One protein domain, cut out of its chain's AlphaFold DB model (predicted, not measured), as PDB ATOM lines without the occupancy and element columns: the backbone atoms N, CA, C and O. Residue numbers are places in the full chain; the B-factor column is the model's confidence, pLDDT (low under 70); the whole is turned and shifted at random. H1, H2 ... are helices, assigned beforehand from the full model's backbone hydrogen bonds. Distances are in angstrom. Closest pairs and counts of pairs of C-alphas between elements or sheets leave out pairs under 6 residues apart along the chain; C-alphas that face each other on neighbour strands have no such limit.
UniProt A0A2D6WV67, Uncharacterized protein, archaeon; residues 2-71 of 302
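What this domain is: This is residues 2 to 71 of the 302 residues of an uncharacterized protein of archaeon (UniProt A0A2D6WV67). H4 stands in the middle, with H5 folded back beside it as a hairpin on one side and H1, H2 and H3 loosely gathered on the other, where H3 crosses H4. The printed part has 70 residues with five named helices, H1 to H5, and no named strand: all helix. It is compact, with a radius of gyration of the C-alphas of 11.6 A and spans of 28 by 26 by 22 A.

How they stand to each other: H1, residues 2 to 9, touches no helix. H2, residues 13 to 21, and H3, residues 23 to 37, touch only at the corner, closest at C-alphas 19 and 26, 4.8 A. H3 touches H4, residues 41 to 55, at a steep tilt of 57 degrees; C-alphas 34 and 41 are closest, 5.1 A. H4 and H5, residues 59 to 69, form a hairpin at 18 degrees, closest at C-alphas 50 and 62, 5.6 A. In H1 to H5 every O i to N i+4 pair is within hydrogen-bond range.

Where its parts are: H1 begins at C-alpha 2 (4.986, 4.697, -15.237). H3 measures 20.7 A, H4 21.1 A. H5 ends at C-alpha 69 (14.463, -8.746, -20.572).

The domain as a whole: The printed part has no cut; its four links are tight. Residues 65 to 71 are among those under pLDDT 70.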
ATOM      1  N   ASP A   2       5.221   3.245 -15.115       62.12
ATOM      2  CA  ASP A   2       4.986   4.697 -15.237       62.12
ATOM      3  C   ASP A   2       5.437   5.497 -13.999       62.12
ATOM      4  O   ASP A   2       6.035   6.560 -14.135       62.12
ATOM      5  N   ASN A   3       5.292   4.925 -12.797       73.62
ATOM      6  CA  ASN A   3       5.784   5.526 -11.548       73.62
ATOM      7  C   ASN A   3       7.318   5.683 -11.506       73.62
ATOM      8  O   ASN A   3       7.818   6.615 -10.892       73.62
ATOM      9  N   LEU A   4       8.083   4.803 -12.165       77.12
ATOM     10  CA  LEU A   4       9.549   4.894 -12.209       77.12
ATOM     11  C   LEU A   4      10.006   6.029 -13.133       77.12
ATOM     12  O   LEU A   4      10.968   6.724 -12.824       77.12
ATOM     13  N   ILE A   5       9.292   6.246 -14.240       76.31
ATOM     14  CA  ILE A   5       9.562   7.356 -15.161       76.31
ATOM     15  C   ILE A   5       9.243   8.690 -14.478       76.31
ATOM     16  O   ILE A   5      10.064   9.599 -14.529       76.31
ATOM     17  N   GLN A   6       8.125   8.775 -13.749       81.00
ATOM     18  CA  GLN A   6       7.772   9.963 -12.961       81.00
ATOM     19  C   GLN A   6       8.821  10.293 -11.890       81.00
ATOM     20  O   GLN A   6       9.172  11.456 -11.715       81.00
ATOM     21  N   GLU A   7       9.369   9.286 -11.204       80.44
ATOM     22  CA  GLU A   7      10.435   9.485 -10.213       80.44
ATOM     23  C   GLU A   7      11.742   9.978 -10.847       80.44
ATOM     24  O   GLU A   7      12.445  10.781 -10.242       80.44
ATOM     25  N   ILE A   8      12.065   9.545 -12.071       79.25
ATOM     26  CA  ILE A   8      13.232  10.048 -12.812       79.25
ATOM     27  C   ILE A   8      12.989  11.476 -13.312       79.25
ATOM     28  O   ILE A   8      13.893  12.306 -13.256       79.25
ATOM     29  N   GLU A   9      11.787  11.780 -13.799       80.31
ATOM     30  CA  GLU A   9      11.418  13.113 -14.290       80.31
ATOM     31  C   GLU A   9      11.274  14.149 -13.169       80.31
ATOM     32  O   GLU A   9      11.495  15.334 -13.413       80.31
ATOM     33  N   ALA A  10      10.975  13.714 -11.942       84.12
ATOM     34  CA  ALA A  10      10.933  14.562 -10.753       84.12
ATOM     35  C   ALA A  10      12.323  15.007 -10.257       84.12
ATOM     36  O   ALA A  10      12.421  15.896  -9.408       84.12
ATOM     37  N   LEU A  11      13.405  14.404 -10.763       85.44
ATOM     38  CA  LEU A  11      14.771  14.794 -10.421       85.44
ATOM     39  C   LEU A  11      15.192  16.077 -11.141       85.44
ATOM     40  O   LEU A  11      14.824  16.341 -12.285       85.44
ATOM     41  N   THR A  12      16.071  16.842 -10.495       86.00
ATOM     42  CA  THR A  12      16.718  17.994 -11.142       86.00
ATOM     43  C   THR A  12      17.608  17.554 -12.308       86.00
ATOM     44  O   THR A  12      18.108  16.427 -12.337       86.00
ATOM     45  N   ASP A  13      17.865  18.454 -13.257       80.69
ATOM     46  CA  ASP A  13      18.710  18.166 -14.428       80.69
ATOM     47  C   ASP A  13      20.110  17.679 -14.035       80.69
ATOM     48  O   ASP A  13      20.618  16.715 -14.601       80.69
ATOM     49  N   ALA A  14      20.697  18.273 -12.991       78.81
ATOM     50  CA  ALA A  14      21.997  17.863 -12.466       78.81
ATOM     51  C   ALA A  14      21.983  16.432 -11.890       78.81
ATOM     52  O   ALA A  14      22.945  15.684 -12.054       78.81
ATOM     53  N   GLN A  15      20.892  16.030 -11.232       79.75
ATOM     54  CA  GLN A  15      20.734  14.676 -10.687       79.75
ATOM     55  C   GLN A  15      20.491  13.645 -11.792       79.75
ATOM     56  O   GLN A  15      21.061  12.554 -11.743       79.75
ATOM     57  N   ARG A  16      19.694  13.997 -12.807       83.00
ATOM     58  CA  ARG A  16      19.482  13.148 -13.988       83.00
ATOM     59  C   ARG A  16      20.794  12.908 -14.726       83.00
ATOM     60  O   ARG A  16      21.146  11.759 -14.986       83.00
ATOM     61  N   GLU A  17      21.572  13.965 -14.946       82.06
ATOM     62  CA  GLU A  17      22.878  13.864 -15.595       82.06
ATOM     63  C   GLU A  17      23.866  13.013 -14.781       82.06
ATOM     64  O   GLU A  17      24.602  12.200 -15.343       82.06
ATOM     65  N   ALA A  18      23.846  13.107 -13.448       80.38
ATOM     66  CA  ALA A  18      24.663  12.258 -12.580       80.38
ATOM     67  C   ALA A  18      24.303  10.759 -12.696       80.38
ATOM     68  O   ALA A  18      25.193   9.907 -12.710       80.38
ATOM     69  N   ILE A  19      23.015  10.425 -12.835       84.69
ATOM     70  CA  ILE A  19      22.540   9.045 -13.058       84.69
ATOM     71  C   ILE A  19      22.918   8.543 -14.465       84.69
ATOM     72  O   ILE A  19      23.243   7.361 -14.660       84.69
ATOM     73  N   PHE A  20      22.893   9.424 -15.466       82.50
ATOM     74  CA  PHE A  20      23.250   9.081 -16.845       82.50
ATOM     75  C   PHE A  20      24.755   8.879 -17.026       82.50
ATOM     76  O   PHE A  20      25.162   7.948 -17.724       82.50
ATOM     77  N   SER A  21      25.571   9.686 -16.353       79.56
ATOM     78  CA  SER A  21      27.031   9.682 -16.487       79.56
ATOM     79  C   SER A  21      27.742   8.672 -15.579       79.56
ATOM     80  O   SER A  21      28.774   8.132 -15.979       79.56
ATOM     81  N   SER A  22      27.204   8.364 -14.391       84.75
ATOM     82  CA  SER A  22      27.881   7.512 -13.403       84.75
ATOM     83  C   SER A  22      27.138   6.197 -13.120       84.75
ATOM     84  O   SER A  22      26.048   6.208 -12.538       84.75
ATOM     85  N   PRO A  23      27.741   5.032 -13.443       81.62
ATOM     86  CA  PRO A  23      27.170   3.722 -13.125       81.62
ATOM     87  C   PRO A  23      26.942   3.500 -11.625       81.62
ATOM     88  O   PRO A  23      25.939   2.907 -11.242       81.62
ATOM     89  N   SER A  24      27.832   4.000 -10.765       78.06
ATOM     90  CA  SER A  24      27.718   3.827  -9.311       78.06
ATOM     91  C   SER A  24      26.556   4.626  -8.719       78.06
ATOM     92  O   SER A  24      25.859   4.135  -7.835       78.06
ATOM     93  N   ILE A  25      26.311   5.837  -9.236       83.00
ATOM     94  CA  ILE A  25      25.167   6.666  -8.825       83.00
ATOM     95  C   ILE A  25      23.863   6.025  -9.307       83.00
ATOM     96  O   ILE A  25      22.889   5.963  -8.557       83.00
ATOM     97  N   ARG A  26      23.860   5.473 -10.524       85.44
ATOM     98  CA  ARG A  26      22.724   4.721 -11.068       85.44
ATOM     99  C   ARG A  26      22.387   3.480 -10.246       85.44
ATOM    100  O   ARG A  26      21.212   3.246  -9.980       85.44
ATOM    101  N   ASP A  27      23.390   2.706  -9.835       83.62
ATOM    102  CA  ASP A  27      23.221   1.505  -9.003       83.62
ATOM    103  C   ASP A  27      22.607   1.882  -7.638       83.62
ATOM    104  O   ASP A  27      21.601   1.309  -7.223       83.62
ATOM    105  N   GLY A  28      23.127   2.935  -6.995       83.06
ATOM    106  CA  GLY A  28      22.579   3.465  -5.739       83.06
ATOM    107  C   GLY A  28      21.134   3.961  -5.863       83.06
ATOM    108  O   GLY A  28      20.286   3.604  -5.044       83.06
ATOM    109  N   PHE A  29      20.827   4.720  -6.918       86.75
ATOM    110  CA  PHE A  29      19.470   5.196  -7.196       86.75
ATOM    111  C   PHE A  29      18.497   4.041  -7.480       86.75
ATOM    112  O   PHE A  29      17.379   4.027  -6.969       86.75
ATOM    113  N   SER A  30      18.942   3.022  -8.220       88.25
ATOM    114  CA  SER A  30      18.136   1.832  -8.524       88.25
ATOM    115  C   SER A  30      17.741   1.072  -7.250       88.25
ATOM    116  O   SER A  30      16.602   0.624  -7.134       88.25
ATOM    117  N   ARG A  31      18.632   0.988  -6.250       85.94
ATOM    118  CA  ARG A  31      18.317   0.373  -4.943       85.94
ATOM    119  C   ARG A  31      17.288   1.186  -4.171       85.94
ATOM    120  O   ARG A  31      16.344   0.621  -3.631       85.94
ATOM    121  N   GLN A  32      17.445   2.507  -4.157       85.62
ATOM    122  CA  GLN A  32      16.520   3.403  -3.471       85.62
ATOM    123  C   GLN A  32      15.103   3.318  -4.059       85.62
ATOM    124  O   GLN A  32      14.130   3.223  -3.312       85.62
ATOM    125  N   ILE A  33      14.984   3.308  -5.389       85.81
ATOM    126  CA  ILE A  33      13.695   3.189  -6.080       85.81
ATOM    127  C   ILE A  33      13.100   1.786  -5.924       85.81
ATOM    128  O   ILE A  33      11.899   1.671  -5.696       85.81
ATOM    129  N   SER A  34      13.922   0.736  -5.966       86.44
ATOM    130  CA  SER A  34      13.493  -0.640  -5.682       86.44
ATOM    131  C   SER A  34      12.846  -0.760  -4.301       86.44
ATOM    132  O   SER A  34      11.732  -1.267  -4.196       86.44
ATOM    133  N   SER A  35      13.474  -0.201  -3.260       83.56
ATOM    134  CA  SER A  35      12.894  -0.181  -1.912       83.56
ATOM    135  C   SER A  35      11.640   0.691  -1.809       83.56
ATOM    136  O   SER A  35      10.726   0.346  -1.071       83.56
ATOM    137  N   LYS A  36      11.576   1.815  -2.536       84.62
ATOM    138  CA  LYS A  36      10.433   2.743  -2.495       84.62
ATOM    139  C   LYS A  36       9.197   2.209  -3.228       84.62
ATOM    140  O   LYS A  36       8.082   2.495  -2.807       84.62
ATOM    141  N   LEU A  37       9.391   1.491  -4.333       82.62
ATOM    142  CA  LEU A  37       8.308   0.974  -5.176       82.62
ATOM    143  C   LEU A  37       7.964  -0.495  -4.890       82.62
ATOM    144  O   LEU A  37       7.060  -1.017  -5.535       82.62
ATOM    145  N   GLU A  38       8.681  -1.151  -3.970       80.00
ATOM    146  CA  GLU A  38       8.568  -2.592  -3.687       80.00
ATOM    147  C   GLU A  38       8.728  -3.465  -4.948       80.00
ATOM    148  O   GLU A  38       8.093  -4.505  -5.109       80.00
ATOM    149  N   VAL A  39       9.597  -3.034  -5.866       81.69
ATOM    150  CA  VAL A  39       9.913  -3.754  -7.108       81.69
ATOM    151  C   VAL A  39      11.318  -4.327  -7.011       81.69
ATOM    152  O   VAL A  39      12.214  -3.695  -6.452       81.69
ATOM    153  N   GLU A  40      11.530  -5.511  -7.581       82.69
ATOM    154  CA  GLU A  40      12.836  -6.162  -7.620       82.69
ATOM    155  C   GLU A  40      13.923  -5.251  -8.211       82.69
ATOM    156  O   GLU A  40      13.738  -4.590  -9.239       82.69
ATOM    157  N   TYR A  41      15.079  -5.247  -7.550       80.19
ATOM    158  CA  TYR A  41      16.216  -4.399  -7.882       80.19
ATOM    159  C   TYR A  41      16.658  -4.514  -9.344       80.19
ATOM    160  O   TYR A  41      16.846  -3.497 -10.015       80.19
ATOM    161  N   GLU A  42      16.783  -5.742  -9.847       80.06
ATOM    162  CA  GLU A  42      17.239  -6.001 -11.214       80.06
ATOM    163  C   GLU A  42      16.247  -5.472 -12.257       80.06
ATOM    164  O   GLU A  42      16.649  -4.893 -13.267       80.06
ATOM    165  N   THR A  43      14.945  -5.548 -11.965       78.62
ATOM    166  CA  THR A  43      13.895  -4.978 -12.822       78.62
ATOM    167  C   THR A  43      14.006  -3.451 -12.885       78.62
ATOM    168  O   THR A  43      13.982  -2.860 -13.966       78.62
ATOM    169  N   VAL A  44      14.189  -2.794 -11.734       82.12
ATOM    170  CA  VAL A  44      14.351  -1.332 -11.646       82.12
ATOM    171  C   VAL A  44      15.619  -0.868 -12.361       82.12
ATOM    172  O   VAL A  44      15.580   0.079 -13.151       82.12
ATOM    173  N   LYS A  45      16.739  -1.557 -12.130       83.19
ATOM    174  CA  LYS A  45      18.032  -1.256 -12.746       83.19
ATOM    175  C   LYS A  45      17.967  -1.359 -14.265       83.19
ATOM    176  O   LYS A  45      18.390  -0.434 -14.960       83.19
ATOM    177  N   ALA A  46      17.403  -2.448 -14.781       80.38
ATOM    178  CA  ALA A  46      17.331  -2.678 -16.215       80.38
ATOM    179  C   ALA A  46      16.440  -1.635 -16.921       80.38
ATOM    180  O   ALA A  46      16.772  -1.183 -18.017       80.38
ATOM    181  N   GLU A  47      15.371  -1.164 -16.275       81.06
ATOM    182  CA  GLU A  47      14.516  -0.122 -16.850       81.06
ATOM    183  C   GLU A  47      15.106   1.284 -16.774       81.06
ATOM    184  O   GLU A  47      14.954   2.056 -17.725       81.06
ATOM    185  N   ILE A  48      15.869   1.600 -15.726       83.75
ATOM    186  CA  ILE A  48      16.683   2.821 -15.701       83.75
ATOM    187  C   ILE A  48      17.739   2.765 -16.812       83.75
ATOM    188  O   ILE A  48      17.941   3.752 -17.516       83.75
ATOM    189  N   GLU A  49      18.380   1.615 -17.042       82.56
ATOM    190  CA  GLU A  49      19.341   1.451 -18.137       82.56
ATOM    191  C   GLU A  49      18.706   1.601 -19.522       82.56
ATOM    192  O   GLU A  49      19.298   2.253 -20.387       82.56
ATOM    193  N   LYS A  50      17.486   1.087 -19.735       79.88
ATOM    194  CA  LYS A  50      16.731   1.371 -20.963       79.88
ATOM    195  C   LYS A  50      16.419   2.852 -21.112       79.88
ATOM    196  O   LYS A  50      16.526   3.378 -22.219       79.88
ATOM    197  N   TYR A  51      16.028   3.522 -20.030       81.00
ATOM    198  CA  TYR A  51      15.728   4.952 -20.045       81.00
ATOM    199  C   TYR A  51      16.969   5.780 -20.411       81.00
ATOM    200  O   TYR A  51      16.910   6.613 -21.315       81.00
ATOM    201  N   VAL A  52      18.124   5.474 -19.808       81.81
ATOM    202  CA  VAL A  52      19.411   6.104 -20.150       81.81
ATOM    203  C   VAL A  52      19.797   5.829 -21.606       81.81
ATOM    204  O   VAL A  52      20.206   6.739 -22.323       81.81
ATOM    205  N   ALA A  53      19.656   4.587 -22.077       80.00
ATOM    206  CA  ALA A  53      20.004   4.224 -23.449       80.00
ATOM    207  C   ALA A  53      19.099   4.923 -24.482       80.00
ATOM    208  O   ALA A  53      19.588   5.373 -25.520       80.00
ATOM    209  N   LYS A  54      17.802   5.100 -24.178       78.19
ATOM    210  CA  LYS A  54      16.878   5.919 -24.981       78.19
ATOM    211  C   LYS A  54      17.295   7.392 -24.999       78.19
ATOM    212  O   LYS A  54      17.331   7.984 -26.076       78.19
ATOM    213  N   HIS A  55      17.651   7.960 -23.846       78.81
ATOM    214  CA  HIS A  55      18.111   9.347 -23.733       78.81
ATOM    215  C   HIS A  55      19.394   9.597 -24.544       78.81
ATOM    216  O   HIS A  55      19.495  10.572 -25.286       78.81
ATOM    217  N   ASN A  56      20.335   8.653 -24.500       79.00
ATOM    218  CA  ASN A  56      21.605   8.729 -25.224       79.00
ATOM    219  C   ASN A  56      21.499   8.332 -26.711       79.00
ATOM    220  O   ASN A  56      22.517   8.261 -27.397       79.00
ATOM    221  N   LYS A  57      20.283   8.080 -27.224       77.25
ATOM    222  CA  LYS A  57      20.006   7.624 -28.602       77.25
ATOM    223  C   LYS A  57      20.745   6.333 -28.994       77.25
ATOM    224  O   LYS A  57      20.973   6.079 -30.179       77.25
ATOM    225  N   ASP A  58      21.078   5.484 -28.024       76.56
ATOM    226  CA  ASP A  58      21.749   4.201 -28.249       76.56
ATOM    227  C   ASP A  58      20.720   3.087 -28.494       76.56
ATOM    228  O   ASP A  58      20.396   2.266 -27.632       76.56
ATOM    229  N   ILE A  59      20.170   3.082 -29.710       68.88
ATOM    230  CA  ILE A  59      19.112   2.151 -30.130       68.88
ATOM    231  C   ILE A  59      19.589   0.690 -30.060       68.88
ATOM    232  O   ILE A  59      18.798  -0.198 -29.743       68.88
ATOM    233  N   LYS A  60      20.882   0.422 -30.304       71.19
ATOM    234  CA  LYS A  60      21.448  -0.937 -30.230       71.19
ATOM    235  C   LYS A  60      21.388  -1.475 -28.806       71.19
ATOM    236  O   LYS A  60      20.883  -2.576 -28.599       71.19
ATOM    237  N   ARG A  61      21.799  -0.665 -27.831       68.56
ATOM    238  CA  ARG A  61      21.757  -1.032 -26.415       68.56
ATOM    239  C   ARG A  61      20.332  -1.185 -25.887       68.56
ATOM    240  O   ARG A  61      20.069  -2.096 -25.112       68.56
ATOM    241  N   VAL A  62      19.379  -0.372 -26.358       67.25
ATOM    242  CA  VAL A  62      17.949  -0.561 -26.037       67.25
ATOM    243  C   VAL A  62      17.444  -1.914 -26.550       67.25
ATOM    244  O   VAL A  62      16.736  -2.610 -25.823       67.25
ATOM    245  N   ILE A  63      17.826  -2.317 -27.768       65.50
ATOM    246  CA  ILE A  63      17.449  -3.619 -28.339       65.50
ATOM    247  C   ILE A  63      18.105  -4.764 -27.558       65.50
ATOM    248  O   ILE A  63      17.447  -5.769 -27.314       65.50
ATOM    249  N   GLU A  64      19.363  -4.626 -27.141       70.56
ATOM    250  CA  GLU A  64      20.061  -5.629 -26.325       70.56
ATOM    251  C   GLU A  64      19.423  -5.798 -24.943       70.56
ATOM    252  O   GLU A  64      19.143  -6.927 -24.552       70.56
ATOM    253  N   ILE A  65      19.103  -4.704 -24.244       65.31
ATOM    254  CA  ILE A  65      18.447  -4.758 -22.927       65.31
ATOM    255  C   ILE A  65      17.010  -5.279 -23.055       65.31
ATOM    256  O   ILE A  65      16.557  -6.057 -22.223       65.31
ATOM    257  N   THR A  66      16.288  -4.907 -24.116       61.50
ATOM    258  CA  THR A  66      14.936  -5.439 -24.371       61.50
ATOM    259  C   THR A  66      14.977  -6.929 -24.705       61.50
ATOM    260  O   THR A  66      14.190  -7.682 -24.156       61.50
ATOM    261  N   LYS A  67      15.950  -7.388 -25.504       59.84
ATOM    262  CA  LYS A  67      16.170  -8.821 -25.763       59.84
ATOM    263  C   LYS A  67      16.611  -9.594 -24.519       59.84
ATOM    264  O   LYS A  67      16.268 -10.766 -24.403       59.84
ATOM    265  N   ALA A  68      17.379  -8.965 -23.630       57.69
ATOM    266  CA  ALA A  68      17.785  -9.552 -22.356       57.69
ATOM    267  C   ALA A  68      16.602  -9.664 -21.380       57.69
ATOM    268  O   ALA A  68      16.497 -10.661 -20.677       57.69
ATOM    269  N   GLN A  69      15.682  -8.694 -21.383       54.84
ATOM    270  CA  GLN A  69      14.463  -8.746 -20.572       54.84
ATOM    271  C   GLN A  69      13.364  -9.639 -21.162       54.84
ATOM    272  O   GLN A  69      12.618 -10.252 -20.406       54.84
ATOM    273  N   ASP A  70      13.269  -9.761 -22.490       47.50
ATOM    274  CA  ASP A  70      12.205 -10.535 -23.138       47.50
ATOM    275  C   ASP A  70      12.327 -12.054 -22.941       47.50
ATOM    276  O   ASP A  70      11.391 -12.775 -23.287       47.50
ATOM    277  N   VAL A  71      13.412 -12.593 -22.366       46.34
ATOM    278  CA  VAL A  71      13.446 -14.014 -21.985       46.34
ATOM    279  C   VAL A  71      14.364 -14.308 -20.782       46.34
ATOM    280  O   VAL A  71      15.362 -15.012 -20.912       46.34
TER     281      VAL A  71